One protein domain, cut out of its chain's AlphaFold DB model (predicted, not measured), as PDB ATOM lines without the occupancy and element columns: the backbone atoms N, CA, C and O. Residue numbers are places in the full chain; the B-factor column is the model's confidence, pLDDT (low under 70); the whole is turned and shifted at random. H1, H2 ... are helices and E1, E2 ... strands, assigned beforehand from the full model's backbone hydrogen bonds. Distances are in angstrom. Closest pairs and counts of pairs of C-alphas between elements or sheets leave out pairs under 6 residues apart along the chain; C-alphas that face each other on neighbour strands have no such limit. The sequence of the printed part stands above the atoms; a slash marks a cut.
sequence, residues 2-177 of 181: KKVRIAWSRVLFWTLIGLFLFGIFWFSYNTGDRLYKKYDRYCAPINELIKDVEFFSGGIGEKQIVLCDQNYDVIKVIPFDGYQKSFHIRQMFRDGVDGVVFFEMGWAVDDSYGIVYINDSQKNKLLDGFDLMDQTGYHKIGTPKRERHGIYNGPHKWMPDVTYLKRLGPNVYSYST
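Overview. This is residues 2 to 177 of the 181 residues of an uncharacterized protein of Clostridiales bacterium (UniProt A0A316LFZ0). A long helix, H1, sticks out like a handle from a head built on one twisted sheet of ten strands, E1 to E10, which curls round the helix's residues 33 to 50. Residues 2 to 32 of H1 stand free and make the length. The printed part has 176 residues, with one named helix followed by ten named strands; the sheet, in the order E3 E2 E1 E4 E5 E6 E10 E9 E7 E8, is antiparallel throughout. The class is mixed, helices and strands, in two layers, the helix on one face of the sheet. The whole is loose, with a radius of gyration of the C-alphas of 21.4 A and spans of 82 by 40 by 30 A.

Arrangement. H1, residues 2 to 50, has a kink of 36 degrees near residue 43, and 40 of its 45 O i to N i+4 pairs are within hydrogen-bond range. E1, residues 57 to 61, E2, residues 64 to 68, and E3, residues 74 to 79, form a meander, each strand the antiparallel neighbour of the one before; N 59 and O 66 are 2.9 A apart, N 65 and O 78 2.8 A. E4, residues 88 to 94, is E1's neighbour, with N 58 and O 89 2.8 A apart; E1 to E4 make a Greek key, a meander whose first strand pairs with the fourth strand. E4, E5, residues 97 to 108, and E6, residues 111 to 118, form another meander, with N 90 to O 102 at 2.9 A and N 103 to O 115 at 2.8 A. E5 bends by 70 degrees at residue 105 and E6 by 59 degrees at residue 114. H1 is on the sheet; its closest C-alphas to E6 are those of Tyr 39 and Ile 115, 7.3 A. E7, residues 130 to 134, and E8, residues 137 to 140, are a hairpin, with N 134 and O 137 2.9 A apart. E9, residues 164 to 169, is the neighbour of E7, with N 133 to O 165 at 2.8 A, and of E10, residues 172 to 176, with N 166 to O 174 at 2.9 A. E10 is also E6's neighbour, with N 116 and O 173 2.8 A apart.

Along the chain. H1 begins at C-alpha 2, (120.253, 45.274, 38.927), and measures 72.1 A to C-alpha 50, (67.742, -4.022, 41.651). E5 measures 26.8 A, E6 21.4 A and E4 19.0 A. E10 ends at C-alpha 176, (80.004, 8.300, 28.051).

Size, cuts and confidence. The C-alphas of Lys 2 and Asp 73 are the farthest apart, 81.7 A. The printed part has no cut. The links E6 to E7 and E8 to E9 are long. Mean pLDDT of the printed part is 80.0; 35 residues are under 70, among them 26 to 38.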
ATOM      1  N   LYS A   2     121.178  45.728  40.001       59.94
ATOM      2  CA  LYS A   2     120.253  45.274  38.927       59.94
ATOM      3  C   LYS A   2     120.237  43.749  38.686       59.94
ATOM      4  O   LYS A   2     119.164  43.180  38.538       59.94
ATOM      5  N   LYS A   3     121.398  43.078  38.719       60.06
ATOM      6  CA  LYS A   3     121.501  41.617  38.500       60.06
ATOM      7  C   LYS A   3     120.758  40.783  39.557       60.06
ATOM      8  O   LYS A   3     120.150  39.778  39.215       60.06
ATOM      9  N   VAL A   4     120.741  41.240  40.812       65.31
ATOM     10  CA  VAL A   4     120.049  40.557  41.921       65.31
ATOM     11  C   VAL A   4     118.528  40.649  41.750       65.31
ATOM     12  O   VAL A   4     117.842  39.642  41.867       65.31
ATOM     13  N   ARG A   5     117.991  41.816  41.359       64.06
ATOM     14  CA  ARG A   5     116.546  41.985  41.094       64.06
ATOM     15  C   ARG A   5     116.030  41.099  39.954       64.06
ATOM     16  O   ARG A   5     114.925  40.576  40.048       64.06
ATOM     17  N   ILE A   6     116.831  40.895  38.907       70.25
ATOM     18  CA  ILE A   6     116.466  40.031  37.770       70.25
ATOM     19  C   ILE A   6     116.444  38.552  38.185       70.25
ATOM     20  O   ILE A   6     115.553  37.814  37.770       70.25
ATOM     21  N   ALA A   7     117.383  38.123  39.035       71.94
ATOM     22  CA  ALA A   7     117.407  36.758  39.561       71.94
ATOM     23  C   ALA A   7     116.166  36.460  40.423       71.94
ATOM     24  O   ALA A   7     115.494  35.457  40.195       71.94
ATOM     25  N   TRP A   8     115.795  37.371  41.329       74.50
ATOM     26  CA  TRP A   8     114.595  37.218  42.161       74.50
ATOM     27  C   TRP A   8     113.290  37.249  41.355       74.50
ATOM     28  O   TRP A   8     112.384  36.472  41.639       74.50
ATOM     29  N   SER A   9     113.207  38.076  40.309       77.12
ATOM     30  CA  SER A   9     112.041  38.110  39.414       77.12
ATOM     31  C   SER A   9     111.859  36.798  38.640       77.12
ATOM     32  O   SER A   9     110.733  36.327  38.500       77.12
ATOM     33  N   ARG A  10     112.956  36.161  38.204       80.25
ATOM     34  CA  ARG A  10     112.911  34.846  37.545       80.25
ATOM     35  C   ARG A  10     112.474  33.737  38.498       80.25
ATOM     36  O   ARG A  10     111.648  32.920  38.112       80.25
ATOM     37  N   VAL A  11     112.990  33.725  39.727       83.25
ATOM     38  CA  VAL A  11     112.575  32.747  40.748       83.25
ATOM     39  C   VAL A  11     111.084  32.897  41.051       83.25
ATOM     40  O   VAL A  11     110.358  31.913  40.988       83.25
ATOM     41  N   LEU A  12     110.605  34.124  41.279       86.50
ATOM     42  CA  LEU A  12     109.187  34.386  41.540       86.50
ATOM     43  C   LEU A  12     108.291  33.924  40.378       86.50
ATOM     44  O   LEU A  12     107.264  33.292  40.611       86.50
ATOM     45  N   PHE A  13     108.694  34.197  39.135       87.69
ATOM     46  CA  PHE A  13     107.956  33.789  37.941       87.69
ATOM     47  C   PHE A  13     107.812  32.263  37.837       87.69
ATOM     48  O   PHE A  13     106.704  31.762  37.647       87.69
ATOM     49  N   TRP A  14     108.902  31.512  38.031       87.44
ATOM     50  CA  TRP A  14     108.858  30.046  37.998       87.44
ATOM     51  C   TRP A  14     108.056  29.449  39.159       87.44
ATOM     52  O   TRP A  14     107.320  28.487  38.949       87.44
ATOM     53  N   THR A  15     108.121  30.041  40.355       88.94
ATOM     54  CA  THR A  15     107.295  29.619  41.497       88.94
ATOM     55  C   THR A  15     105.805  29.818  41.219       88.94
ATOM     56  O   THR A  15     105.005  28.925  41.493       88.94
ATOM     57  N   LEU A  16     105.416  30.954  40.628       90.56
ATOM     58  CA  LEU A  16     104.021  31.229  40.269       90.56
ATOM     59  C   LEU A  16     103.502  30.275  39.186       90.56
ATOM     60  O   LEU A  16     102.387  29.772  39.312       90.56
ATOM     61  N   ILE A  17     104.316  29.964  38.171       91.31
ATOM     62  CA  ILE A  17     103.975  28.945  37.165       91.31
ATOM     63  C   ILE A  17     103.793  27.576  37.823       91.31
ATOM     64  O   ILE A  17     102.812  26.893  37.540       91.31
ATOM     65  N   GLY A  18     104.700  27.183  38.722       89.81
ATOM     66  CA  GLY A  18     104.598  25.918  39.451       89.81
ATOM     67  C   GLY A  18     103.297  25.809  40.250       89.81
ATOM     68  O   GLY A  18     102.603  24.799  40.156       89.81
ATOM     69  N   LEU A  19     102.919  26.869  40.970       89.12
ATOM     70  CA  LEU A  19     101.660  26.929  41.720       89.12
ATOM     71  C   LEU A  19     100.430  26.899  40.807       89.12
ATOM     72  O   LEU A  19      99.451  26.230  41.125       89.12
ATOM     73  N   PHE A  20     100.480  27.585  39.665       88.19
ATOM     74  CA  PHE A  20      99.392  27.588  38.690       88.19
ATOM     75  C   PHE A  20      99.178  26.200  38.070       88.19
ATOM     76  O   PHE A  20      98.054  25.699  38.046       88.19
ATOM     77  N   LEU A  21     100.256  25.535  37.643       87.44
ATOM     78  CA  LEU A  21     100.197  24.176  37.103       87.44
ATOM     79  C   LEU A  21      99.751  23.161  38.160       87.44
ATOM     80  O   LEU A  21      98.946  22.281  37.858       87.44
ATOM     81  N   PHE A  22     100.210  23.309  39.405       85.38
ATOM     82  CA  PHE A  22      99.735  22.496  40.523       85.38
ATOM     83  C   PHE A  22      98.242  22.722  40.790       85.38
ATOM     84  O   PHE A  22      97.509  21.759  40.992       85.38
ATOM     85  N   GLY A  23      97.767  23.969  40.724       77.62
ATOM     86  CA  GLY A  23      96.353  24.317  40.856       77.62
ATOM     87  C   GLY A  23      95.483  23.687  39.768       77.62
ATOM     88  O   GLY A  23      94.458  23.092  40.088       77.62
ATOM     89  N   ILE A  24      95.914  23.740  38.501       74.69
ATOM     90  CA  ILE A  24      95.226  23.070  37.385       74.69
ATOM     91  C   ILE A  24      95.218  21.556  37.594       74.69
ATOM     92  O   ILE A  24      94.161  20.935  37.514       74.69
ATOM     93  N   PHE A  25      96.370  20.963  37.909       71.38
ATOM     94  CA  PHE A  25      96.484  19.525  38.143       71.38
ATOM     95  C   PHE A  25      95.578  19.065  39.295       71.38
ATOM     96  O   PHE A  25      94.822  18.103  39.152       71.38
ATOM     97  N   TRP A  26      95.591  19.792  40.413       68.06
ATOM     98  CA  TRP A  26      94.744  19.532  41.574       68.06
ATOM     99  C   TRP A  26      93.258  19.707  41.252       68.06
ATOM    100  O   TRP A  26      92.440  18.891  41.680       68.06
ATOM    101  N   PHE A  27      92.895  20.732  40.477       57.41
ATOM    102  CA  PHE A  27      91.523  20.976  40.041       57.41
ATOM    103  C   PHE A  27      91.019  19.856  39.121       57.41
ATOM    104  O   PHE A  27      89.966  19.276  39.390       57.41
ATOM    105  N   SER A  28      91.786  19.475  38.096       56.03
ATOM    106  CA  SER A  28      91.451  18.371  37.187       56.03
ATOM    107  C   SER A  28      91.327  17.034  37.924       56.03
ATOM    108  O   SER A  28      90.372  16.293  37.685       56.03
ATOM    109  N   TYR A  29      92.235  16.745  38.863       57.12
ATOM    110  CA  TYR A  29      92.194  15.520  39.665       57.12
ATOM    111  C   TYR A  29      90.974  15.480  40.600       57.12
ATOM    112  O   TYR A  29      90.256  14.481  40.647       57.12
ATOM    113  N   ASN A  30      90.675  16.583  41.298       55.34
ATOM    114  CA  ASN A  30      89.531  16.646  42.211       55.34
ATOM    115  C   ASN A  30      88.180  16.655  41.494       55.34
ATOM    116  O   ASN A  30      87.204  16.164  42.053       55.34
ATOM    117  N   THR A  31      88.082  17.214  40.289       55.94
ATOM    118  CA  THR A  31      86.783  17.373  39.617       55.94
ATOM    119  C   THR A  31      86.239  16.028  39.130       55.94
ATOM    120  O   THR A  31      85.069  15.727  39.362       55.94
ATOM    121  N   GLY A  32      87.096  15.171  38.559       53.59
ATOM    122  CA  GLY A  32      86.703  13.827  38.118       53.59
ATOM    123  C   GLY A  32      86.336  12.888  39.274       53.59
ATOM    124  O   GLY A  32      85.295  12.235  39.230       53.59
ATOM    125  N   ASP A  33      87.142  12.866  40.342       59.44
ATOM    126  CA  ASP A  33      86.895  12.019  41.522       59.44
ATOM    127  C   ASP A  33      85.659  12.481  42.323       59.44
ATOM    128  O   ASP A  33      84.886  11.667  42.830       59.44
ATOM    129  N   ARG A  34      85.396  13.797  42.387       61.38
ATOM    130  CA  ARG A  34      84.186  14.338  43.031       61.38
ATOM    131  C   ARG A  34      82.911  14.034  42.253       61.38
ATOM    132  O   ARG A  34      81.902  13.741  42.888       61.38
ATOM    133  N   LEU A  35      82.933  14.111  40.919       61.34
ATOM    134  CA  LEU A  35      81.779  13.741  40.090       61.34
ATOM    135  C   LEU A  35      81.455  12.253  40.261       61.34
ATOM    136  O   LEU A  35      80.309  11.931  40.555       61.34
ATOM    137  N   TYR A  36      82.460  11.372  40.209       63.91
ATOM    138  CA  TYR A  36      82.282   9.949  40.510       63.91
ATOM    139  C   TYR A  36      81.663   9.716  41.893       63.91
ATOM    140  O   TYR A  36      80.579   9.149  41.982       63.91
ATOM    141  N   LYS A  37      82.300  10.206  42.966       69.56
ATOM    142  CA  LYS A  37      81.810  10.021  44.345       69.56
ATOM    143  C   LYS A  37      80.404  10.570  44.549       69.56
ATOM    144  O   LYS A  37      79.657  10.073  45.389       69.56
ATOM    145  N   LYS A  38      80.048  11.619  43.805       69.56
ATOM    146  CA  LYS A  38      78.697  12.166  43.803       69.56
ATOM    147  C   LYS A  38      77.726  11.185  43.155       69.56
ATOM    148  O   LYS A  38      76.724  10.888  43.786       69.56
ATOM    149  N   TYR A  39      78.003  10.686  41.950       72.12
ATOM    150  CA  TYR A  39      77.094   9.786  41.230       72.12
ATOM    151  C   TYR A  39      76.988   8.397  41.860       72.12
ATOM    152  O   TYR A  39      75.877   7.898  42.007       72.12
ATOM    153  N   ASP A  40      78.103   7.820  42.305       76.31
ATOM    154  CA  ASP A  40      78.139   6.514  42.968       76.31
ATOM    155  C   ASP A  40      77.292   6.499  44.247       76.31
ATOM    156  O   ASP A  40      76.519   5.574  44.471       76.31
ATOM    157  N   ARG A  41      77.306   7.592  45.025       80.69
ATOM    158  CA  ARG A  41      76.435   7.745  46.203       80.69
ATOM    159  C   ARG A  41      74.944   7.622  45.870       80.69
ATOM    160  O   ARG A  41      74.185   7.177  46.722       80.69
ATOM    161  N   TYR A  42      74.525   8.037  44.673       78.81
ATOM    162  CA  TYR A  42      73.134   7.897  44.238       78.81
ATOM    163  C   TYR A  42      72.867   6.516  43.646       78.81
ATOM    164  O   TYR A  42      71.853   5.910  43.966       78.81
ATOM    165  N   CYS A  43      73.759   6.020  42.792       87.31
ATOM    166  CA  CYS A  43      73.492   4.821  42.006       87.31
ATOM    167  C   CYS A  43      73.697   3.536  42.816       87.31
ATOM    168  O   CYS A  43      72.912   2.608  42.659       87.31
ATOM    169  N   ALA A  44      74.684   3.484  43.716       88.81
ATOM    170  CA  ALA A  44      75.005   2.267  44.460       88.81
ATOM    171  C   ALA A  44      73.837   1.757  45.329       88.81
ATOM    172  O   ALA A  44      73.513   0.576  45.213       88.81
ATOM    173  N   PRO A  45      73.130   2.590  46.128       89.44
ATOM    174  CA  PRO A  45      71.974   2.118  46.896       89.44
ATOM    175  C   PRO A  45      70.848   1.567  46.018       89.44
ATOM    176  O   PRO A  45      70.206   0.592  46.384       89.44
ATOM    177  N   ILE A  46      70.614   2.173  44.853       89.81
ATOM    178  CA  ILE A  46      69.584   1.713  43.915       89.81
ATOM    179  C   ILE A  46      70.021   0.417  43.244       89.81
ATOM    180  O   ILE A  46      69.224  -0.509  43.142       89.81
ATOM    181  N   ASN A  47      71.288   0.327  42.841       91.44
ATOM    182  CA  ASN A  47      71.868  -0.882  42.281       91.44
ATOM    183  C   ASN A  47      71.709  -2.067  43.244       91.44
ATOM    184  O   ASN A  47      71.263  -3.126  42.827       91.44
ATOM    185  N   GLU A  48      71.960  -1.875  44.541       91.25
ATOM    186  CA  GLU A  48      71.744  -2.916  45.554       91.25
ATOM    187  C   GLU A  48      70.288  -3.407  45.638       91.25
ATOM    188  O   GLU A  48      70.060  -4.575  45.936       91.25
ATOM    189  N   LEU A  49      69.302  -2.554  45.338       91.00
ATOM    190  CA  LEU A  49      67.881  -2.924  45.344       91.00
ATOM    191  C   LEU A  49      67.447  -3.698  44.090       91.00
ATOM    192  O   LEU A  49      66.451  -4.428  44.134       91.00
ATOM    193  N   ILE A  50      68.152  -3.511  42.970       90.31
ATOM    194  CA  ILE A  50      67.742  -4.022  41.651       90.31
ATOM    195  C   ILE A  50      68.688  -5.076  41.073       90.31
ATOM    196  O   ILE A  50      68.326  -5.717  40.095       90.31
ATOM    197  N   LYS A  51      69.879  -5.274  41.652       88.06
ATOM    198  CA  LYS A  51      70.949  -6.116  41.082       88.06
ATOM    199  C   LYS A  51      70.564  -7.574  40.834       88.06
ATOM    200  O   LYS A  51      71.129  -8.187  39.934       88.06
ATOM    201  N   ASP A  52      69.609  -8.093  41.603       86.88
ATOM    202  CA  ASP A  52      69.121  -9.474  41.519       86.88
ATOM    203  C   ASP A  52      67.789  -9.580  40.750       86.88
ATOM    204  O   ASP A  52      67.117 -10.609  40.786       86.88
ATOM    205  N   VAL A  53      67.362  -8.495  40.095       88.19
ATOM    206  CA  VAL A  53      66.142  -8.440  39.285       88.19
ATOM    207  C   VAL A  53      66.541  -8.372  37.819       88.19
ATOM    208  O   VAL A  53      67.382  -7.563  37.437       88.19
ATOM    209  N   GLU A  54      65.921  -9.208  36.998       88.38
ATOM    210  CA  GLU A  54      66.047  -9.145  35.545       88.38
ATOM    211  C   GLU A  54      65.030  -8.130  35.004       88.38
ATOM    212  O   GLU A  54      63.828  -8.324  35.165       88.38
ATOM    213  N   PHE A  55      65.492  -7.024  34.421       90.38
ATOM    214  CA  PHE A  55      64.656  -5.958  33.860       90.38
ATOM    215  C   PHE A  55      65.303  -5.384  32.602       90.38
ATOM    216  O   PHE A  55      66.511  -5.298  32.532       90.38
ATOM    217  N   PHE A  56      64.547  -4.922  31.613       89.25
ATOM    218  CA  PHE A  56      65.128  -4.280  30.425       89.25
ATOM    219  C   PHE A  56      65.399  -2.789  30.651       89.25
ATOM    220  O   PHE A  56      66.468  -2.263  30.328       89.25
ATOM    221  N   SER A  57      64.419  -2.100  31.231       91.69
ATOM    222  CA  SER A  57      64.469  -0.661  31.470       91.69
ATOM    223  C   SER A  57      63.919  -0.327  32.846       91.69
ATOM    224  O   SER A  57      63.177  -1.101  33.449       91.69
ATOM    225  N   GLY A  58      64.307   0.822  33.373       91.62
ATOM    226  CA  GLY A  58      63.807   1.303  34.641       91.62
ATOM    227  C   GLY A  58      63.968   2.801  34.779       91.62
ATOM    228  O   GLY A  58      64.719   3.460  34.058       91.62
ATOM    229  N   GLY A  59      63.254   3.354  35.740       89.12
ATOM    230  CA  GLY A  59      63.312   4.769  36.043       89.12
ATOM    231  C   GLY A  59      62.955   5.034  37.489       89.12
ATOM    232  O   GLY A  59      62.286   4.238  38.152       89.12
ATOM    233  N   ILE A  60      63.406   6.182  37.977       84.81
ATOM    234  CA  ILE A  60      63.009   6.690  39.286       84.81
ATOM    235  C   ILE A  60      61.845   7.647  39.084       84.81
ATOM    236  O   ILE A  60      62.004   8.710  38.480       84.81
ATOM    237  N   GLY A  61      60.681   7.238  39.581       73.56
ATOM    238  CA  GLY A  61      59.493   8.071  39.701       73.56
ATOM    239  C   GLY A  61      59.412   8.741  41.073       73.56
ATOM    240  O   GLY A  61      60.349   8.696  41.873       73.56
ATOM    241  N   GLU A  62      58.268   9.352  41.380       76.81
ATOM    242  CA  GLU A  62      58.035   9.936  42.702       76.81
ATOM    243  C   GLU A  62      58.056   8.855  43.789       76.81
ATOM    244  O   GLU A  62      57.124   8.068  43.926       76.81
ATOM    245  N   LYS A  63      59.131   8.842  44.586       85.56
ATOM    246  CA  LYS A  63      59.333   7.938  45.729       85.56
ATOM    247  C   LYS A  63      59.347   6.441  45.387       85.56
ATOM    248  O   LYS A  63      59.089   5.609  46.259       85.56
ATOM    249  N   GLN A  64      59.642   6.079  44.143       90.38
ATOM    250  CA  GLN A  64      59.694   4.680  43.730       90.38
ATOM    251  C   GLN A  64      60.635   4.462  42.550       90.38
ATOM    252  O   GLN A  64      60.825   5.342  41.711       90.38
ATOM    253  N   ILE A  65      61.177   3.254  42.465       91.56
ATOM    254  CA  ILE A  65      61.866   2.736  41.287       91.56
ATOM    255  C   ILE A  65      60.874   1.840  40.554       91.56
ATOM    256  O   ILE A  65      60.295   0.935  41.157       91.56
ATOM    257  N   VAL A  66      60.678   2.088  39.265       92.81
ATOM    258  CA  VAL A  66      59.846   1.256  38.391       92.81
ATOM    259  C   VAL A  66      60.769   0.532  37.427       92.81
ATOM    260  O   VAL A  66      61.596   1.173  36.782       92.81
ATOM    261  N   LEU A  67      60.642  -0.789  37.358       93.75
ATOM    262  CA  LEU A  67      61.384  -1.657  36.451       93.75
ATOM    263  C   LEU A  67      60.409  -2.291  35.462       93.75
ATOM    264  O   LEU A  67      59.341  -2.766  35.864       93.75
ATOM    265  N   CYS A  68      60.803  -2.327  34.195       93.19
ATOM    266  CA  CYS A  68      60.016  -2.838  33.086       93.19
ATOM    267  C   CYS A  68      60.781  -3.898  32.287       93.19
ATOM    268  O   CYS A  68      62.015  -3.895  32.240       93.19
ATOM    269  N   ASP A  69      60.044  -4.787  31.628       91.94
ATOM    270  CA  ASP A  69      60.591  -5.763  30.685       91.94
ATOM    271  C   ASP A  69      60.829  -5.165  29.281       91.94
ATOM    272  O   ASP A  69      60.769  -3.949  29.071       91.94
ATOM    273  N   GLN A  70      61.146  -6.028  28.310       89.62
ATOM    274  CA  GLN A  70      61.413  -5.644  26.918       89.62
ATOM    275  C   GLN A  70      60.185  -5.082  26.185       89.62
ATOM    276  O   GLN A  70      60.348  -4.343  25.216       89.62
ATOM    277  N   ASN A  71      58.973  -5.406  26.645       92.56
ATOM    278  CA  ASN A  71      57.720  -4.868  26.114       92.56
ATOM    279  C   ASN A  71      57.314  -3.562  26.809       92.56
ATOM    280  O   ASN A  71      56.273  -2.997  26.482       92.56
ATOM    281  N   TYR A  72      58.148  -3.064  27.730       88.69
ATOM    282  CA  TYR A  72      57.865  -1.943  28.625       88.69
ATOM    283  C   TYR A  72      56.749  -2.219  29.643       88.69
ATOM    284  O   TYR A  72      56.261  -1.283  30.284       88.69
ATOM    285  N   ASP A  73      56.399  -3.487  29.865       94.69
ATOM    286  CA  ASP A  73      55.458  -3.869  30.909       94.69
ATOM    287  C   ASP A  73      56.135  -3.787  32.279       94.69
ATOM    288  O   ASP A  73      57.287  -4.191  32.457       94.69
ATOM    289  N   VAL A  74      55.425  -3.242  33.271       94.56
ATOM    290  CA  VAL A  74      55.954  -3.086  34.632       94.56
ATOM    291  C   VAL A  74      56.079  -4.453  35.294       94.56
ATOM    292  O   VAL A  74      55.078  -5.117  35.556       94.56
ATOM    293  N   ILE A  75      57.304  -4.832  35.650       94.88
ATOM    294  CA  ILE A  75      57.586  -6.102  36.332       94.88
ATOM    295  C   ILE A  75      57.790  -5.932  37.835       94.88
ATOM    296  O   ILE A  75      57.522  -6.848  38.612       94.88
ATOM    297  N   LYS A  76      58.280  -4.767  38.272       94.31
ATOM    298  CA  LYS A  76      58.553  -4.507  39.686       94.31
ATOM    299  C   LYS A  76      58.494  -3.021  39.994       94.31
ATOM    300  O   LYS A  76      59.058  -2.200  39.277       94.31
ATOM    301  N   VAL A  77      57.859  -2.695  41.115       94.06
ATOM    302  CA  VAL A  77      57.865  -1.355  41.704       94.06
ATOM    303  C   VAL A  77      58.474  -1.463  43.093       94.06
ATOM    304  O   VAL A  77      58.029  -2.269  43.909       94.06
ATOM    305  N   ILE A  78      59.518  -0.686  43.354       92.88
ATOM    306  CA  ILE A  78      60.261  -0.705  44.614       92.88
ATOM    307  C   ILE A  78      60.080   0.657  45.283       92.88
ATOM    308  O   ILE A  78      60.481   1.662  44.691       92.88
ATOM    309  N   PRO A  79      59.504   0.727  46.495       90.75
ATOM    310  CA  PRO A  79      59.456   1.966  47.260       90.75
ATOM    311  C   PRO A  79      60.865   2.521  47.468       90.75
ATOM    312  O   PRO A  79      61.766   1.808  47.912       90.75
ATOM    313  N   PHE A  80      61.060   3.786  47.122       86.75
ATOM    314  CA  PHE A  80      62.350   4.449  47.194       86.75
ATOM    315  C   PHE A  80      62.168   5.951  47.390       86.75
ATOM    316  O   PHE A  80      62.060   6.722  46.443       86.75
ATOM    317  N   ASP A  81      62.143   6.381  48.642       81.44
ATOM    318  CA  ASP A  81      61.963   7.771  49.064       81.44
ATOM    319  C   ASP A  81      63.273   8.575  49.115       81.44
ATOM    320  O   ASP A  81      63.261   9.769  49.422       81.44
ATOM    321  N   GLY A  82      64.397   7.941  48.775       69.44
ATOM    322  CA  GLY A  82      65.731   8.494  48.968       69.44
ATOM    323  C   GLY A  82      66.047   9.732  48.128       69.44
ATOM    324  O   GLY A  82      66.777  10.599  48.608       69.44
ATOM    325  N   TYR A  83      65.525   9.853  46.896       70.00
ATOM    326  CA  TYR A  83      65.951  10.909  45.963       70.00
ATOM    327  C   TYR A  83      64.856  11.382  44.993       70.00
ATOM    328  O   TYR A  83      64.037  10.604  44.526       70.00
ATOM    329  N   GLN A  84      64.895  12.676  44.647       61.97
ATOM    330  CA  GLN A  84      63.947  13.342  43.733       61.97
ATOM    331  C   GLN A  84      64.471  13.523  42.300       61.97
ATOM    332  O   GLN A  84      63.789  14.112  41.464       61.97
ATOM    333  N   LYS A  85      65.704  13.098  42.001       68.25
ATOM    334  CA  LYS A  85      66.275  13.303  40.669       68.25
ATOM    335  C   LYS A  85      65.900  12.127  39.774       68.25
ATOM    336  O   LYS A  85      66.323  11.008  40.045       68.25
ATOM    337  N   SER A  86      65.151  12.399  38.710       70.12
ATOM    338  CA  SER A  86      64.860  11.410  37.680       70.12
ATOM    339  C   SER A  86      66.134  11.075  36.905       70.12
ATOM    340  O   SER A  86      66.878  11.955  36.464       70.12
ATOM    341  N   PHE A  87      66.401   9.785  36.762       76.75
ATOM    342  CA  PHE A  87      67.363   9.251  35.809       76.75
ATOM    343  C   PHE A  87      66.866   7.907  35.295       76.75
ATOM    344  O   PHE A  87      66.028   7.253  35.925       76.75
ATOM    345  N   HIS A  88      67.366   7.544  34.120       84.94
ATOM    346  CA  HIS A  88      67.005   6.316  33.434       84.94
ATOM    347  C   HIS A  88      67.995   5.208  33.801       84.94
ATOM    348  O   HIS A  88      69.186   5.463  34.006       84.94
ATOM    349  N   ILE A  89      67.486   3.990  33.931       88.38
ATOM    350  CA  ILE A  89      68.253   2.795  34.261       88.38
ATOM    351  C   ILE A  89      68.046   1.806  33.116       88.38
ATOM    352  O   ILE A  89      66.912   1.518  32.743       88.38
ATOM    353  N   ARG A  90      69.128   1.271  32.556       86.81
ATOM    354  CA  ARG A  90      69.068   0.206  31.547       86.81
ATOM    355  C   ARG A  90      69.854  -0.995  32.019       86.81
ATOM    356  O   ARG A  90      70.981  -0.839  32.484       86.81
ATOM    357  N   GLN A  91      69.297  -2.184  31.848       81.56
ATOM    358  CA  GLN A  91      70.084  -3.404  31.942       81.56
ATOM    359  C   GLN A  91      70.418  -3.874  30.536       81.56
ATOM    360  O   GLN A  91      69.593  -3.824  29.624       81.56
ATOM    361  N   MET A  92      71.650  -4.323  30.356       76.50
ATOM    362  CA  MET A  92      72.066  -4.936  29.111       76.50
ATOM    363  C   MET A  92      71.974  -6.453  29.239       76.50
ATOM    364  O   MET A  92      72.575  -7.022  30.147       76.50
ATOM    365  N   PHE A  93      71.282  -7.071  28.280       63.62
ATOM    366  CA  PHE A  93      71.294  -8.510  28.030       63.62
ATOM    367  C   PHE A  93      71.750  -8.728  26.595       63.62
ATOM    368  O   PHE A  93      71.005  -8.470  25.649       63.62
ATOM    369  N   ARG A  94      73.002  -9.131  26.391       61.16
ATOM    370  CA  ARG A  94      73.507  -9.422  25.042       61.16
ATOM    371  C   ARG A  94      74.508 -10.551  25.101       61.16
ATOM    372  O   ARG A  94      75.455 -10.447  25.856       61.16
ATOM    373  N   ASP A  95      74.338 -11.594  24.296       56.09
ATOM    374  CA  ASP A  95      75.365 -12.622  24.067       56.09
ATOM    375  C   ASP A  95      76.039 -13.174  25.351       56.09
ATOM    376  O   ASP A  95      77.264 -13.274  25.424       56.09
ATOM    377  N   GLY A  96      75.253 -13.507  26.386       54.09
ATOM    378  CA  GLY A  96      75.768 -14.024  27.669       54.09
ATOM    379  C   GLY A  96      76.335 -12.958  28.617       54.09
ATOM    380  O   GLY A  96      77.032 -13.281  29.579       54.09
ATOM    381  N   VAL A  97      76.065 -11.684  28.334       62.75
ATOM    382  CA  VAL A  97      76.372 -10.536  29.186       62.75
ATOM    383  C   VAL A  97      75.156 -10.255  30.053       62.75
ATOM    384  O   VAL A  97      74.234  -9.576  29.611       62.75
ATOM    385  N   ASP A  98      75.195 -10.768  31.281       68.25
ATOM    386  CA  ASP A  98      74.159 -10.551  32.289       68.25
ATOM    387  C   ASP A  98      74.672  -9.642  33.408       68.25
ATOM    388  O   ASP A  98      75.867  -9.596  33.723       68.25
ATOM    389  N   GLY A  99      73.757  -8.899  34.028       75.81
ATOM    390  CA  GLY A  99      74.069  -8.113  35.223       75.81
ATOM    391  C   GLY A  99      74.885  -6.843  34.973       75.81
ATOM    392  O   GLY A  99      75.477  -6.332  35.921       75.81
ATOM    393  N   VAL A 100      74.925  -6.314  33.741       86.69
ATOM    394  CA  VAL A 100      75.445  -4.958  33.481       86.69
ATOM    395  C   VAL A 100      74.304  -3.959  33.572       86.69
ATOM    396  O   VAL A 100      73.358  -4.023  32.787       86.69
ATOM    397  N   VAL A 101      74.411  -3.023  34.510       89.12
ATOM    398  CA  VAL A 101      73.394  -1.998  34.756       89.12
ATOM    399  C   VAL A 101      73.977  -0.618  34.483       89.12
ATOM    400  O   VAL A 101      74.949  -0.206  35.117       89.12
ATOM    401  N   PHE A 102      73.363   0.099  33.549       89.31
ATOM    402  CA  PHE A 102      73.681   1.469  33.176       89.31
ATOM    403  C   PHE A 102      72.754   2.436  33.908       89.31
ATOM    404  O   PHE A 102      71.532   2.326  33.831       89.31
ATOM    405  N   PHE A 103      73.353   3.413  34.578       90.00
ATOM    406  CA  PHE A 103      72.676   4.540  35.202       90.00
ATOM    407  C   PHE A 103      72.945   5.802  34.385       90.00
ATOM    408  O   PHE A 103      74.063   6.323  34.400       90.00
ATOM    409  N   GLU A 104      71.928   6.303  33.689       88.25
ATOM    410  CA  GLU A 104      72.019   7.451  32.782       88.25
ATOM    411  C   GLU A 104      71.787   8.760  33.530       88.25
ATOM    412  O   GLU A 104      70.663   9.246  33.676       88.25
ATOM    413  N   MET A 105      72.878   9.346  34.018       79.81
ATOM    414  CA  MET A 105      72.842  10.480  34.946       79.81
ATOM    415  C   MET A 105      72.747  11.846  34.256       79.81
ATOM    416  O   MET A 105      72.524  12.862  34.933       79.81
ATOM    417  N   GLY A 106      72.919  11.885  32.936       76.12
ATOM    418  CA  GLY A 106      72.760  13.078  32.119       76.12
ATOM    419  C   GLY A 106      72.758  12.771  30.625       76.12
ATOM    420  O   GLY A 106      73.256  11.733  30.192       76.12
ATOM    421  N   TRP A 107      72.165  13.698  29.873       69.19
ATOM    422  CA  TRP A 107      71.895  13.571  28.445       69.19
ATOM    423  C   TRP A 107      72.277  14.863  27.722       69.19
ATOM    424  O   TRP A 107      72.104  15.957  28.271       69.19
ATOM    425  N   ALA A 108      72.770  14.742  26.494       64.56
ATOM    426  CA  ALA A 108      72.963  15.844  25.564       64.56
ATOM    427  C   ALA A 108      72.534  15.392  24.162       64.56
ATOM    428  O   ALA A 108      73.295  14.734  23.463       64.56
ATOM    429  N   VAL A 109      71.319  15.772  23.751       71.75
ATOM    430  CA  VAL A 109      70.693  15.307  22.498       71.75
ATOM    431  C   VAL A 109      70.594  13.775  22.495       71.75
ATOM    432  O   VAL A 109      69.783  13.247  23.253       71.75
ATOM    433  N   ASP A 110      71.451  13.096  21.731       70.06
ATOM    434  CA  ASP A 110      71.497  11.636  21.586       70.06
ATOM    435  C   ASP A 110      72.590  10.990  22.455       70.06
ATOM    436  O   ASP A 110      72.723   9.768  22.499       70.06
ATOM    437  N   ASP A 111      73.374  11.805  23.166       78.94
ATOM    438  CA  ASP A 111      74.450  11.317  24.009       78.94
ATOM    439  C   ASP A 111      74.015  11.151  25.468       78.94
ATOM    440  O   ASP A 111      73.333  12.006  26.034       78.94
ATOM    441  N   SER A 112      74.502  10.096  26.116       83.69
ATOM    442  CA  SER A 112      74.311   9.811  27.536       83.69
ATOM    443  C   SER A 112      75.653   9.635  28.244       83.69
ATOM    444  O   SER A 112      76.662   9.241  27.654       83.69
ATOM    445  N   TYR A 113      75.676   9.930  29.540       86.44
ATOM    446  CA  TYR A 113      76.808   9.619  30.405       86.44
ATOM    447  C   TYR A 113      76.330   9.210  31.792       86.44
ATOM    448  O   TYR A 113      75.258   9.612  32.260       86.44
ATOM    449  N   GLY A 114      77.163   8.448  32.492       88.62
ATOM    450  CA  GLY A 114      76.840   8.038  33.847       88.62
ATOM    451  C   GLY A 114      77.726   6.930  34.383       88.62
ATOM    452  O   GLY A 114      78.938   6.925  34.149       88.62
ATOM    453  N   ILE A 115      77.117   6.027  35.149       89.75
ATOM    454  CA  ILE A 115      77.806   4.953  35.870       89.75
ATOM    455  C   ILE A 115      77.305   3.596  35.382       89.75
ATOM    456  O   ILE A 115      76.117   3.417  35.136       89.75
ATOM    457  N   VAL A 116      78.222   2.643  35.261       89.69
ATOM    458  CA  VAL A 116      77.940   1.241  34.955       89.69
ATOM    459  C   VAL A 116      78.336   0.384  36.148       89.69
ATOM    460  O   VAL A 116      79.458   0.519  36.645       89.69
ATOM    461  N   TYR A 117      77.446  -0.516  36.563       89.62
ATOM    462  CA  TYR A 117      77.727  -1.580  37.529       89.62
ATOM    463  C   TYR A 117      77.736  -2.942  36.836       89.62
ATOM    464  O   TYR A 117      76.920  -3.197  35.952       89.62
ATOM    465  N   ILE A 118      78.647  -3.818  37.261       87.56
ATOM    466  CA  ILE A 118      78.721  -5.223  36.840       87.56
ATOM    467  C   ILE A 118      78.392  -6.098  38.053       87.56
ATOM    468  O   ILE A 118      79.255  -6.389  38.883       87.56
ATOM    469  N   ASN A 119      77.128  -6.488  38.181       82.69
ATOM    470  CA  ASN A 119      76.603  -7.146  39.377       82.69
ATOM    471  C   ASN A 119      76.951  -8.636  39.455       82.69
ATOM    472  O   ASN A 119      77.216  -9.138  40.543       82.69
ATOM    473  N   ASP A 120      77.060  -9.325  38.318       74.19
ATOM    474  CA  ASP A 120      77.510 -10.721  38.264       74.19
ATOM    475  C   ASP A 120      78.923 -10.818  37.672       74.19
ATOM    476  O   ASP A 120      79.137 -11.368  36.598       74.19
ATOM    477  N   SER A 121      79.917 -10.251  38.362       59.25
ATOM    478  CA  SER A 121      81.319 -10.263  37.893       59.25
ATOM    479  C   SER A 121      81.926 -11.663  37.713       59.25
ATOM    480  O   SER A 121      82.902 -11.817  36.988       59.25
ATOM    481  N   GLN A 122      81.354 -12.709  38.329       61.38
ATOM    482  CA  GLN A 122      81.842 -14.079  38.133       61.38
ATOM    483  C   GLN A 122      81.407 -14.669  36.786       61.38
ATOM    484  O   GLN A 122      82.177 -15.419  36.176       61.38
ATOM    485  N   LYS A 123      80.208 -14.315  36.303       58.19
ATOM    486  CA  LYS A 123      79.752 -14.666  34.950       58.19
ATOM    487  C   LYS A 123      80.182 -13.639  33.906       58.19
ATOM    488  O   LYS A 123      80.460 -13.995  32.763       58.19
ATOM    489  N   ASN A 124      80.297 -12.378  34.301       62.81
ATOM    490  CA  ASN A 124      80.530 -11.260  33.411       62.81
ATOM    491  C   ASN A 124      81.991 -10.799  33.439       62.81
ATOM    492  O   ASN A 124      82.360  -9.835  34.106       62.81
ATOM    493  N   LYS A 125      82.819 -11.491  32.650       66.50
ATOM    494  CA  LYS A 125      84.244 -11.172  32.451       66.50
ATOM    495  C   LYS A 125      84.486 -10.115  31.372       66.50
ATOM    496  O   LYS A 125      85.613  -9.930  30.920       66.50
ATOM    497  N   LEU A 126      83.433  -9.455  30.895       70.00
ATOM    498  CA  LEU A 126      83.484  -8.603  29.707       70.00
ATOM    499  C   LEU A 126      84.427  -7.414  29.883       70.00
ATOM    500  O   LEU A 126      85.144  -7.039  28.956       70.00
ATOM    501  N   LEU A 127      84.439  -6.854  31.092       73.88
ATOM    502  CA  LEU A 127      85.310  -5.748  31.476       73.88
ATOM    503  C   LEU A 127      86.435  -6.186  32.430       73.88
ATOM    504  O   LEU A 127      87.172  -5.341  32.940       73.88
ATOM    505  N   ASP A 128      86.618  -7.493  32.640       72.94
ATOM    506  CA  ASP A 128      87.700  -7.996  33.480       72.94
ATOM    507  C   ASP A 128      89.057  -7.685  32.855       72.94
ATOM    508  O   ASP A 128      89.352  -8.028  31.710       72.94
ATOM    509  N   GLY A 129      89.918  -7.047  33.644       76.12
ATOM    510  CA  GLY A 129      91.271  -6.732  33.206       76.12
ATOM    511  C   GLY A 129      91.384  -5.467  32.358       76.12
ATOM    512  O   GLY A 129      92.466  -5.243  31.827       76.12
ATOM    513  N   PHE A 130      90.350  -4.622  32.265       84.00
ATOM    514  CA  PHE A 130      90.425  -3.314  31.600       84.00
ATOM    515  C   PHE A 130      90.155  -2.174  32.581       84.00
ATOM    516  O   PHE A 130      89.331  -2.294  33.486       84.00
ATOM    517  N   ASP A 131      90.846  -1.048  32.420       87.94
ATOM    518  CA  ASP A 131      90.608   0.160  33.224       87.94
ATOM    519  C   ASP A 131      90.199   1.386  32.395       87.94
ATOM    520  O   ASP A 131      89.704   2.365  32.960       87.94
ATOM    521  N   LEU A 132      90.365   1.328  31.072       87.44
ATOM    522  CA  LEU A 132      90.050   2.414  30.157       87.44
ATOM    523  C   LEU A 132      89.673   1.879  28.774       87.44
ATOM    524  O   LEU A 132      90.340   1.002  28.228       87.44
ATOM    525  N   MET A 133      88.660   2.493  28.179       88.69
ATOM    526  CA  MET A 133      88.315   2.394  26.769       88.69
ATOM    527  C   MET A 133      88.027   3.798  26.243       88.69
ATOM    528  O   MET A 133      87.337   4.574  26.901       88.69
ATOM    529  N   ASP A 134      88.541   4.119  25.063       87.25
ATOM    530  CA  ASP A 134      88.162   5.307  24.305       87.25
ATOM    531  C   ASP A 134      88.184   5.018  22.794       87.25
ATOM    532  O   ASP A 134      88.440   3.894  22.358       87.25
ATOM    533  N   GLN A 135      87.922   6.028  21.968       82.25
ATOM    534  CA  GLN A 135      87.891   5.896  20.506       82.25
ATOM    535  C   GLN A 135      89.219   5.456  19.871       82.25
ATOM    536  O   GLN A 135      89.238   5.091  18.702       82.25
ATOM    537  N   THR A 136      90.334   5.491  20.603       83.00
ATOM    538  CA  THR A 136      91.646   5.060  20.096       83.00
ATOM    539  C   THR A 136      91.972   3.610  20.457       83.00
ATOM    540  O   THR A 136      92.946   3.056  19.950       83.00
ATOM    541  N   GLY A 137      91.175   2.983  21.326       85.75
ATOM    542  CA  GLY A 137      91.388   1.616  21.788       85.75
ATOM    543  C   GLY A 137      91.088   1.449  23.271       85.75
ATOM    544  O   GLY A 137      90.342   2.218  23.872       85.75
ATOM    545  N   TYR A 138      91.687   0.432  23.879       88.38
ATOM    546  CA  TYR A 138      91.508   0.144  25.300       88.38
ATOM    547  C   TYR A 138      92.838  -0.152  25.994       88.38
ATOM    548  O   TYR A 138      93.830  -0.512  25.353       88.38
ATOM    549  N   HIS A 139      92.847  -0.010  27.317       90.50
ATOM    550  CA  HIS A 139      93.988  -0.293  28.181       90.50
ATOM    551  C   HIS A 139      93.659  -1.429  29.151       90.50
ATOM    552  O   HIS A 139      92.550  -1.503  29.694       90.50
ATOM    553  N   LYS A 140      94.631  -2.326  29.348       88.44
ATOM    554  CA  LYS A 140      94.517  -3.445  30.280       88.44
ATOM    555  C   LYS A 140      95.146  -3.103  31.625       88.44
ATOM    556  O   LYS A 140      96.163  -2.426  31.727       88.44
ATOM    557  N   ILE A 141      94.566  -3.622  32.693       86.19
ATOM    558  CA  ILE A 141      95.139  -3.487  34.029       86.19
ATOM    559  C   ILE A 141      96.482  -4.220  34.058       86.19
ATOM    560  O   ILE A 141      96.588  -5.367  33.632       86.19
ATOM    561  N   GLY A 142      97.507  -3.554  34.586       83.62
ATOM    562  CA  GLY A 142      98.850  -4.120  34.704       83.62
ATOM    563  C   GLY A 142      99.725  -3.962  33.458       83.62
ATOM    564  O   GLY A 142     100.903  -4.304  33.529       83.62
ATOM    565  N   THR A 143      99.212  -3.399  32.356       85.25
ATOM    566  CA  THR A 143     100.044  -3.000  31.210       85.25
ATOM    567  C   THR A 143     100.559  -1.563  31.363       85.25
ATOM    568  O   THR A 143      99.986  -0.761  32.109       85.25
ATOM    569  N   PRO A 144     101.659  -1.186  30.690       85.88
ATOM    570  CA  PRO A 144     102.076   0.208  30.600       85.88
ATOM    571  C   PRO A 144     100.999   1.061  29.915       85.88
ATOM    572  O   PRO A 144     100.525   0.709  28.846       85.88
ATOM    573  N   LYS A 145     100.710   2.264  30.430       71.62
ATOM    574  CA  LYS A 145      99.679   3.179  29.875       71.62
ATOM    575  C   LYS A 145      99.826   3.545  28.391       71.62
ATOM    576  O   LYS A 145      98.892   4.068  27.789       71.62
ATOM    577  N   ARG A 146     101.023   3.367  27.827       77.31
ATOM    578  CA  ARG A 146     101.314   3.618  26.406       77.31
ATOM    579  C   ARG A 146     100.921   2.440  25.517       77.31
ATOM    580  O   ARG A 146     100.770   2.623  24.315       77.31
ATOM    581  N   GLU A 147     100.778   1.259  26.101       81.25
ATOM    582  CA  GLU A 147     100.323   0.059  25.425       81.25
ATOM    583  C   GLU A 147      98.799   0.114  25.335       81.25
ATOM    584  O   GLU A 147      98.078  -0.059  26.316       81.25
ATOM    585  N   ARG A 148      98.313   0.453  24.142       81.88
ATOM    586  CA  ARG A 148      96.891   0.449  23.814       81.88
ATOM    587  C   ARG A 148      96.623  -0.676  22.839       81.88
ATOM    588  O   ARG A 148      97.360  -0.864  21.871       81.88
ATOM    589  N   HIS A 149      95.548  -1.400  23.090       83.94
ATOM    590  CA  HIS A 149      95.081  -2.441  22.193       83.94
ATOM    591  C   HIS A 149      94.019  -1.877  21.246       83.94
ATOM    592  O   HIS A 149      93.248  -0.989  21.615       83.94
ATOM    593  N   GLY A 150      93.983  -2.406  20.022       79.81
ATOM    594  CA  GLY A 150      93.039  -1.977  18.993       79.81
ATOM    595  C   GLY A 150      91.573  -2.219  19.372       79.81
ATOM    596  O   GLY A 150      91.241  -3.150  20.101       79.81
ATOM    597  N   ILE A 151      90.698  -1.386  18.815       75.06
ATOM    598  CA  ILE A 151      89.262  -1.281  19.126       75.06
ATOM    599  C   ILE A 151      88.498  -2.605  18.938       75.06
ATOM    600  O   ILE A 151      87.632  -2.945  19.736       75.06
ATOM    601  N   TYR A 152      88.848  -3.379  17.910       67.19
ATOM    602  CA  TYR A 152      88.032  -4.500  17.430       67.19
ATOM    603  C   TYR A 152      88.048  -5.764  18.310       67.19
ATOM    604  O   TYR A 152      87.182  -6.620  18.149       67.19
ATOM    605  N   ASN A 153      88.987  -5.881  19.255       69.75
ATOM    606  CA  ASN A 153      89.156  -7.070  20.107       69.75
ATOM    607  C   ASN A 153      88.981  -6.747  21.601       69.75
ATOM    608  O   ASN A 153      89.708  -7.278  22.443       69.75
ATOM    609  N   GLY A 154      88.086  -5.817  21.930       75.06
ATOM    610  CA  GLY A 154      87.925  -5.302  23.287       75.06
ATOM    611  C   GLY A 154      86.505  -4.848  23.620       75.06
ATOM    612  O   GLY A 154      85.577  -5.180  22.881       75.06
ATOM    613  N   PRO A 155      86.341  -4.072  24.710       75.00
ATOM    614  CA  PRO A 155      85.044  -3.665  25.255       75.00
ATOM    615  C   PRO A 155      84.058  -3.054  24.243       75.00
ATOM    616  O   PRO A 155      82.851  -3.289  24.331       75.00
ATOM    617  N   HIS A 156      84.582  -2.383  23.213       78.88
ATOM    618  CA  HIS A 156      83.824  -1.807  22.097       78.88
ATOM    619  C   HIS A 156      82.951  -2.806  21.336       78.88
ATOM    620  O   HIS A 156      81.913  -2.425  20.805       78.88
ATOM    621  N   LYS A 157      83.328  -4.091  21.285       77.75
ATOM    622  CA  LYS A 157      82.521  -5.117  20.608       77.75
ATOM    623  C   LYS A 157      81.137  -5.256  21.241       77.75
ATOM    624  O   LYS A 157      80.157  -5.511  20.545       77.75
ATOM    625  N   TRP A 158      81.071  -5.130  22.559       75.81
ATOM    626  CA  TRP A 158      79.842  -5.364  23.304       75.81
ATOM    627  C   TRP A 158      79.105  -4.062  23.599       75.81
ATOM    628  O   TRP A 158      77.879  -4.060  23.627       75.81
ATOM    629  N   MET A 159      79.836  -2.955  23.735       80.25
ATOM    630  CA  MET A 159      79.294  -1.623  24.006       80.25
ATOM    631  C   MET A 159      79.622  -0.650  22.858       80.25
ATOM    632  O   MET A 159      80.372   0.299  23.077       80.25
ATOM    633  N   PRO A 160      79.097  -0.870  21.635       77.31
ATOM    634  CA  PRO A 160      79.490  -0.094  20.453       77.31
ATOM    635  C   PRO A 160      79.146   1.396  20.559       77.31
ATOM    636  O   PRO A 160      79.821   2.223  19.954       77.31
ATOM    637  N   ASP A 161      78.130   1.736  21.353       82.25
ATOM    638  CA  ASP A 161      77.677   3.116  21.537       82.25
ATOM    639  C   ASP A 161      78.488   3.860  22.616       82.25
ATOM    640  O   ASP A 161      78.390   5.079  22.749       82.25
ATOM    641  N   VAL A 162      79.302   3.152  23.407       86.06
ATOM    642  CA  VAL A 162      80.115   3.755  24.469       86.06
ATOM    643  C   VAL A 162      81.435   4.240  23.877       86.06
ATOM    644  O   VAL A 162      82.314   3.459  23.527       86.06
ATOM    645  N   THR A 163      81.618   5.555  23.814       87.25
ATOM    646  CA  THR A 163      82.835   6.191  23.285       87.25
ATOM    647  C   THR A 163      83.943   6.298  24.318       87.25
ATOM    648  O   THR A 163      85.113   6.397  23.949       87.25
ATOM    649  N   TYR A 164      83.587   6.299  25.603       88.25
ATOM    650  CA  TYR A 164      84.519   6.373  26.717       88.25
ATOM    651  C   TYR A 164      84.035   5.521  27.883       88.25
ATOM    652  O   TYR A 164      82.885   5.630  28.303       88.25
ATOM    653  N   LEU A 165      84.937   4.732  28.453       88.62
ATOM    654  CA  LEU A 165      84.709   3.961  29.668       88.62
ATOM    655  C   LEU A 165      85.954   4.044  30.544       88.62
ATOM    656  O   LEU A 165      87.067   3.855  30.060       88.62
ATOM    657  N   LYS A 166      85.788   4.286  31.841       88.88
ATOM    658  CA  LYS A 166      86.898   4.309  32.799       88.88
ATOM    659  C   LYS A 166      86.511   3.605  34.083       88.88
ATOM    660  O   LYS A 166      85.456   3.882  34.646       88.88
ATOM    661  N   ARG A 167      87.387   2.732  34.570       87.38
ATOM    662  CA  ARG A 167      87.193   2.003  35.822       87.38
ATOM    663  C   ARG A 167      87.325   2.937  37.018       87.38
ATOM    664  O   ARG A 167      88.279   3.709  37.119       87.38
ATOM    665  N   LEU A 168      86.360   2.841  37.922       84.88
ATOM    666  CA  LEU A 168      86.284   3.617  39.161       84.88
ATOM    667  C   LEU A 168      86.422   2.718  40.399       84.88
ATOM    668  O   LEU A 168      86.895   3.166  41.440       84.88
ATOM    669  N   GLY A 169      86.068   1.437  40.264       82.06
ATOM    670  CA  GLY A 169      86.214   0.400  41.284       82.06
ATOM    671  C   GLY A 169      86.231  -1.000  40.664       82.06
ATOM    672  O   GLY A 169      86.245  -1.117  39.438       82.06
ATOM    673  N   PRO A 170      86.223  -2.077  41.474       79.75
ATOM    674  CA  PRO A 170      86.304  -3.446  40.972       79.75
ATOM    675  C   PRO A 170      85.297  -3.757  39.855       79.75
ATOM    676  O   PRO A 170      85.712  -4.219  38.795       79.75
ATOM    677  N   ASN A 171      84.034  -3.374  40.060       84.25
ATOM    678  CA  ASN A 171      82.904  -3.662  39.171       84.25
ATOM    679  C   ASN A 171      82.117  -2.397  38.789       84.25
ATOM    680  O   ASN A 171      80.924  -2.468  38.501       84.25
ATOM    681  N   VAL A 172      82.768  -1.231  38.850       87.44
ATOM    682  CA  VAL A 172      82.121   0.072  38.647       87.44
ATOM    683  C   VAL A 172      82.926   0.902  37.662       87.44
ATOM    684  O   VAL A 172      84.143   1.061  37.823       87.44
ATOM    685  N   TYR A 173      82.243   1.453  36.662       88.56
ATOM    686  CA  TYR A 173      82.840   2.244  35.592       88.56
ATOM    687  C   TYR A 173      82.060   3.537  35.372       88.56
ATOM    688  O   TYR A 173      80.843   3.569  35.511       88.56
ATOM    689  N   SER A 174      82.747   4.608  34.983       88.94
ATOM    690  CA  SER A 174      82.104   5.775  34.373       88.94
ATOM    691  C   SER A 174      82.065   5.540  32.882       88.94
ATOM    692  O   SER A 174      83.087   5.123  32.328       88.94
ATOM    693  N   TYR A 175      80.960   5.883  32.241       88.31
ATOM    694  CA  TYR A 175      80.841   5.797  30.794       88.31
ATOM    695  C   TYR A 175      80.314   7.098  30.189       88.31
ATOM    696  O   TYR A 175      79.689   7.919  30.868       88.31
ATOM    697  N   SER A 176      80.575   7.263  28.900       87.94
ATOM    698  CA  SER A 176      80.004   8.300  28.051       87.94
ATOM    699  C   SER A 176      79.795   7.732  26.653       87.94
ATOM    700  O   SER A 176      80.643   6.985  26.164       87.94
ATOM    701  N   THR A 177      78.691   8.106  26.016       87.75
ATOM    702  CA  THR A 177      78.462   7.912  24.577       87.75
ATOM    703  C   THR A 177      78.807   9.175  23.781       87.75
ATOM    704  O   THR A 177      78.939   9.112  22.565       87.75
TER     705      THR A 177